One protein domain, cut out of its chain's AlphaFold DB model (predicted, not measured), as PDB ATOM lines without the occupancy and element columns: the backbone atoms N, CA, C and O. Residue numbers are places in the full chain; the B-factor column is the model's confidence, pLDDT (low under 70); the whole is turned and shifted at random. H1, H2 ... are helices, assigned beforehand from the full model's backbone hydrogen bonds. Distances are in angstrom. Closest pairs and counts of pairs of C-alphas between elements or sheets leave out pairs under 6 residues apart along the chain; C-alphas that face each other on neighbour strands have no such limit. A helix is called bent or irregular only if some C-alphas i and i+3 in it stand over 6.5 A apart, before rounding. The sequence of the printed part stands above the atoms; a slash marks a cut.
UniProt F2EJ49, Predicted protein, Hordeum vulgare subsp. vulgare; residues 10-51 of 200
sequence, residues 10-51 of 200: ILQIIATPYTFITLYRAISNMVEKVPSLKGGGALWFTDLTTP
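Overview. This is residues 10 to 51 of the 200 residues of the protein "Predicted protein" of Hordeum vulgare subsp. vulgare (UniProt F2EJ49). One long helix, H1, sticks out as an arm with its residues 10 to 23, and after Lys 33 the backbone turns a corner into a small head made of the short helix H2 and a looped tail, residues 39 to 51. The arm makes the longest axis, and the head is mostly loop. The printed part has 42 residues with two named helices, H1 then H2, and no named strand; the class is all helix. It is only just loose, close to extended, with a radius of gyration of the C-alphas of 13.3 A, and the C-alphas span 40 by 22 by 14 A, an elongated outline.

Along the chain. H1 runs from Ile 10, C-alpha at (184.003, 160.850, 188.403), to Lys 33, C-alpha at (214.988, 177.435, 183.146), 35.5 A from first to last C-alpha. It is neither bent nor irregular, but only just: C-alphas 14 and 17 are 6.2 A apart. H2, residues 35 to 38, begins with C-alpha 35 at (216.435, 181.456, 187.832) and is 5.4 A long. Residues 39 to 51 hold no named element.

Arrangement. Residues 10 to 23 of H1 stand free. A tight link of 1 residue, Val 34, joins H1 to H2. The two helices are close but not clearly touching; their closest C-alphas, those of Val 31 and Leu 37, are 5.8 A apart. In H1, 18 of 20 O i to N i+4 pairs are within hydrogen-bond range; H2 is too short for such a pair, and its 1 O i to N i+3 pair is within range.

Size, cuts and confidence. The two C-alphas farthest apart, those of Ile 10 and Gly 39, are 40.1 A apart, and the C-alphas of Ile 10 and Pro 51 are 30.7 A apart. The printed part has no cut. Mean pLDDT of the printed part is 72.6, and residues 35 to 51 are under 70.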
ATOM      1  N   ILE A  10     182.884 161.806 188.344       81.00
ATOM      2  CA  ILE A  10     184.003 160.850 188.403       81.00
ATOM      3  C   ILE A  10     185.186 161.359 187.571       81.00
ATOM      4  O   ILE A  10     186.328 161.337 188.031       81.00
ATOM      5  N   LEU A  11     184.917 161.884 186.373       83.62
ATOM      6  CA  LEU A  11     185.946 162.485 185.530       83.62
ATOM      7  C   LEU A  11     186.595 163.691 186.218       83.62
ATOM      8  O   LEU A  11     187.810 163.831 186.156       83.62
ATOM      9  N   GLN A  12     185.817 164.526 186.908       80.19
ATOM     10  CA  GLN A  12     186.339 165.658 187.680       80.19
ATOM     11  C   GLN A  12     187.260 165.200 188.819       80.19
ATOM     12  O   GLN A  12     188.334 165.773 188.995       80.19
ATOM     13  N   ILE A  13     186.889 164.145 189.550       85.75
ATOM     14  CA  ILE A  13     187.709 163.590 190.639       85.75
ATOM     15  C   ILE A  13     189.066 163.097 190.119       85.75
ATOM     16  O   ILE A  13     190.072 163.275 190.795       85.75
ATOM     17  N   ILE A  14     189.116 162.530 188.910       86.69
ATOM     18  CA  ILE A  14     190.361 162.042 188.296       86.69
ATOM     19  C   ILE A  14     191.152 163.182 187.635       86.69
ATOM     20  O   ILE A  14     192.375 163.251 187.749       86.69
ATOM     21  N   ALA A  15     190.472 164.104 186.953       87.69
ATOM     22  CA  ALA A  15     191.106 165.201 186.227       87.69
ATOM     23  C   ALA A  15     191.741 166.230 187.169       87.69
ATOM     24  O   ALA A  15     192.809 166.760 186.873       87.69
ATOM     25  N   THR A  16     191.122 166.483 188.323       81.12
ATOM     26  CA  THR A  16     191.616 167.450 189.312       81.12
ATOM     27  C   THR A  16     193.067 167.159 189.728       81.12
ATOM     28  O   THR A  16     193.929 167.987 189.425       81.12
ATOM     29  N   PRO A  17     193.417 165.996 190.316       82.62
ATOM     30  CA  PRO A  17     194.799 165.706 190.697       82.62
ATOM     31  C   PRO A  17     195.750 165.694 189.493       82.62
ATOM     32  O   PRO A  17     196.888 166.139 189.617       82.62
ATOM     33  N   TYR A  18     195.292 165.269 188.311       88.06
ATOM     34  CA  TYR A  18     196.109 165.289 187.095       88.06
ATOM     35  C   TYR A  18     196.506 166.713 186.670       88.06
ATOM     36  O   TYR A  18     197.670 166.973 186.356       88.06
ATOM     37  N   THR A  19     195.562 167.657 186.706       85.50
ATOM     38  CA  THR A  19     195.848 169.072 186.421       85.50
ATOM     39  C   THR A  19     196.786 169.683 187.461       85.50
ATOM     40  O   THR A  19     197.712 170.400 187.083       85.50
ATOM     41  N   PHE A  20     196.635 169.327 188.743       80.56
ATOM     42  CA  PHE A  20     197.550 169.749 189.810       80.56
ATOM     43  C   PHE A  20     198.977 169.240 189.592       80.56
ATOM     44  O   PHE A  20     199.923 170.022 189.663       80.56
ATOM     45  N   ILE A  21     199.141 167.952 189.279       83.81
ATOM     46  CA  ILE A  21     200.456 167.347 189.017       83.81
ATOM     47  C   ILE A  21     201.105 167.978 187.778       83.81
ATOM     48  O   ILE A  21     202.303 168.264 187.779       83.81
ATOM     49  N   THR A  22     200.321 168.237 186.729       86.25
ATOM     50  CA  THR A  22     200.814 168.870 185.497       86.25
ATOM     51  C   THR A  22     201.273 170.302 185.751       86.25
ATOM     52  O   THR A  22     202.354 170.685 185.309       86.25
ATOM     53  N   LEU A  23     200.494 171.077 186.510       82.81
ATOM     54  CA  LEU A  23     200.852 172.438 186.902       82.81
ATOM     55  C   LEU A  23     202.123 172.457 187.760       82.81
ATOM     56  O   LEU A  23     203.017 173.253 187.490       82.81
ATOM     57  N   TYR A  24     202.236 171.550 188.736       80.00
ATOM     58  CA  TYR A  24     203.450 171.398 189.541       80.00
ATOM     59  C   TYR A  24     204.669 171.142 188.655       80.00
ATOM     60  O   TYR A  24     205.657 171.866 188.730       80.00
ATOM     61  N   ARG A  25     204.575 170.164 187.747       82.12
ATOM     62  CA  ARG A  25     205.683 169.808 186.857       82.12
ATOM     63  C   ARG A  25     206.043 170.943 185.896       82.12
ATOM     64  O   ARG A  25     207.219 171.140 185.607       82.12
ATOM     65  N   ALA A  26     205.054 171.701 185.422       84.31
ATOM     66  CA  ALA A  26     205.268 172.868 184.571       84.31
ATOM     67  C   ALA A  26     205.995 173.999 185.314       84.31
ATOM     68  O   ALA A  26     206.944 174.565 184.775       84.31
ATOM     69  N   ILE A  27     205.592 174.293 186.552       77.50
ATOM     70  CA  ILE A  27     206.235 175.312 187.390       77.50
ATOM     71  C   ILE A  27     207.668 174.894 187.726       77.50
ATOM     72  O   ILE A  27     208.581 175.692 187.534       77.50
ATOM     73  N   SER A  28     207.890 173.645 188.142       77.06
ATOM     74  CA  SER A  28     209.233 173.133 188.440       77.06
ATOM     75  C   SER A  28     210.161 173.215 187.225       77.06
ATOM     76  O   SER A  28     211.282 173.703 187.347       77.06
ATOM     77  N   ASN A  29     209.669 172.845 186.034       81.81
ATOM     78  CA  ASN A  29     210.422 172.996 184.784       81.81
ATOM     79  C   ASN A  29     210.738 174.464 184.450       81.81
ATOM     80  O   ASN A  29     211.810 174.759 183.925       81.81
ATOM     81  N   MET A  30     209.820 175.397 184.714       75.38
ATOM     82  CA  MET A  30     210.040 176.822 184.435       75.38
ATOM     83  C   MET A  30     211.021 177.464 185.414       75.38
ATOM     84  O   MET A  30     211.842 178.279 185.004       75.38
ATOM     85  N   VAL A  31     210.988 177.071 186.686       71.56
ATOM     86  CA  VAL A  31     211.918 177.577 187.706       71.56
ATOM     87  C   VAL A  31     213.350 177.110 187.438       71.56
ATOM     88  O   VAL A  31     214.296 177.850 187.700       71.56
ATOM     89  N   GLU A  32     213.528 175.917 186.871       72.00
ATOM     90  CA  GLU A  32     214.846 175.432 186.449       72.00
ATOM     91  C   GLU A  32     215.416 176.246 185.275       72.00
ATOM     92  O   GLU A  32     216.612 176.525 185.235       72.00
ATOM     93  N   LYS A  33     214.561 176.681 184.338       74.69
ATOM     94  CA  LYS A  33     214.988 177.435 183.146       74.69
ATOM     95  C   LYS A  33     215.061 178.945 183.343       74.69
ATOM     96  O   LYS A  33     215.714 179.626 182.554       74.69
ATOM     97  N   VAL A  34     214.401 179.473 184.370       70.62
ATOM     98  CA  VAL A  34     214.321 180.907 184.651       70.62
ATOM     99  C   VAL A  34     214.685 181.141 186.122       70.62
ATOM    100  O   VAL A  34     213.802 181.232 186.975       70.62
ATOM    101  N   PRO A  35     215.986 181.269 186.452       64.81
ATOM    102  CA  PRO A  35     216.435 181.456 187.832       64.81
ATOM    103  C   PRO A  35     215.959 182.782 188.443       64.81
ATOM    104  O   PRO A  35     215.950 182.922 189.662       64.81
ATOM    105  N   SER A  36     215.491 183.739 187.631       63.19
ATOM    106  CA  SER A  36     214.853 184.957 188.138       63.19
ATOM    107  C   SER A  36     213.531 184.686 188.867       63.19
ATOM    108  O   SER A  36     213.151 185.500 189.698       63.19
ATOM    109  N   LEU A  37     212.873 183.533 188.673       61.25
ATOM    110  CA  LEU A  37     211.719 183.121 189.492       61.25
ATOM    111  C   LEU A  37     212.093 182.754 190.938       61.25
ATOM    112  O   LEU A  37     211.212 182.740 191.794       61.25
ATOM    113  N   LYS A  38     213.379 182.490 191.218       59.53
ATOM    114  CA  LYS A  38     213.891 182.260 192.580       59.53
ATOM    115  C   LYS A  38     214.244 183.548 193.331       59.53
ATOM    116  O   LYS A  38     214.396 183.505 194.543       59.53
ATOM    117  N   GLY A  39     214.447 184.660 192.618       57.41
ATOM    118  CA  GLY A  39     214.892 185.934 193.208       57.41
ATOM    119  C   GLY A  39     213.995 187.140 192.912       57.41
ATOM    120  O   GLY A  39     214.219 188.210 193.463       57.41
ATOM    121  N   GLY A  40     212.999 186.991 192.036       58.06
ATOM    122  CA  GLY A  40     212.167 188.068 191.493       58.06
ATOM    123  C   GLY A  40     210.734 188.067 192.018       58.06
ATOM    124  O   GLY A  40     209.792 188.199 191.238       58.06
ATOM    125  N   GLY A  41     210.545 187.878 193.323       61.12
ATOM    126  CA  GLY A  41     209.237 188.029 193.959       61.12
ATOM    127  C   GLY A  41     208.780 189.491 194.009       61.12
ATOM    128  O   GLY A  41     209.507 190.346 194.500       61.12
ATOM    129  N   ALA A  42     207.566 189.789 193.529       60.34
ATOM    130  CA  ALA A  42     206.981 191.142 193.539       60.34
ATOM    131  C   ALA A  42     206.267 191.520 194.862       60.34
ATOM    132  O   ALA A  42     205.794 192.644 195.010       60.34
ATOM    133  N   LEU A  43     206.164 190.587 195.816       61.34
ATOM    134  CA  LEU A  43     205.527 190.748 197.137       61.34
ATOM    135  C   LEU A  43     206.406 190.082 198.223       61.34
ATOM    136  O   LEU A  43     207.547 189.729 197.947       61.34
ATOM    137  N   TRP A  44     205.892 189.857 199.440       59.12
ATOM    138  CA  TRP A  44     206.586 189.199 200.574       59.12
ATOM    139  C   TRP A  44     206.983 187.723 200.338       59.12
ATOM    140  O   TRP A  44     207.358 187.011 201.268       59.12
ATOM    141  N   PHE A  45     206.899 187.262 199.093       57.91
ATOM    142  CA  PHE A  45     207.243 185.930 198.641       57.91
ATOM    143  C   PHE A  45     208.390 186.018 197.639       57.91
ATOM    144  O   PHE A  45     208.179 186.200 196.441       57.91
ATOM    145  N   THR A  46     209.614 185.931 198.137       56.94
ATOM    146  CA  THR A  46     210.829 186.059 197.327       56.94
ATOM    147  C   THR A  46     211.137 184.823 196.479       56.94
ATOM    148  O   THR A  46     211.879 184.947 195.512       56.94
ATOM    149  N   ASP A  47     210.528 183.667 196.772       58.88
ATOM    150  CA  ASP A  47     210.712 182.429 196.009       58.88
ATOM    151  C   ASP A  47     209.404 181.618 195.933       58.88
ATOM    152  O   ASP A  47     208.886 181.148 196.943       58.88
ATOM    153  N   LEU A  48     208.864 181.435 194.721       62.62
ATOM    154  CA  LEU A  48     207.626 180.677 194.473       62.62
ATOM    155  C   LEU A  48     207.777 179.160 194.698       62.62
ATOM    156  O   LEU A  48     206.771 178.440 194.693       62.62
ATOM    157  N   THR A  49     209.012 178.673 194.859       62.66
ATOM    158  CA  THR A  49     209.318 177.247 195.047       62.66
ATOM    159  C   THR A  49     209.616 176.839 196.475       62.66
ATOM    160  O   THR A  49     209.581 175.647 196.779       62.66
ATOM    161  N   THR A  50     209.825 177.805 197.365       61.59
ATOM    162  CA  THR A  50     210.021 177.531 198.785       61.59
ATOM    163  C   THR A  50     208.654 177.321 199.465       61.59
ATOM    164  O   THR A  50     207.685 178.008 199.123       61.59
ATOM    165  N   PRO A  51     208.514 176.344 200.381       59.38
ATOM    166  CA  PRO A  51     207.299 176.182 201.181       59.38
ATOM    167  C   PRO A  51     206.995 177.461 201.982       59.38
ATOM    168  O   PRO A  51     207.898 178.066 202.556       59.38
TER     169      PRO A  51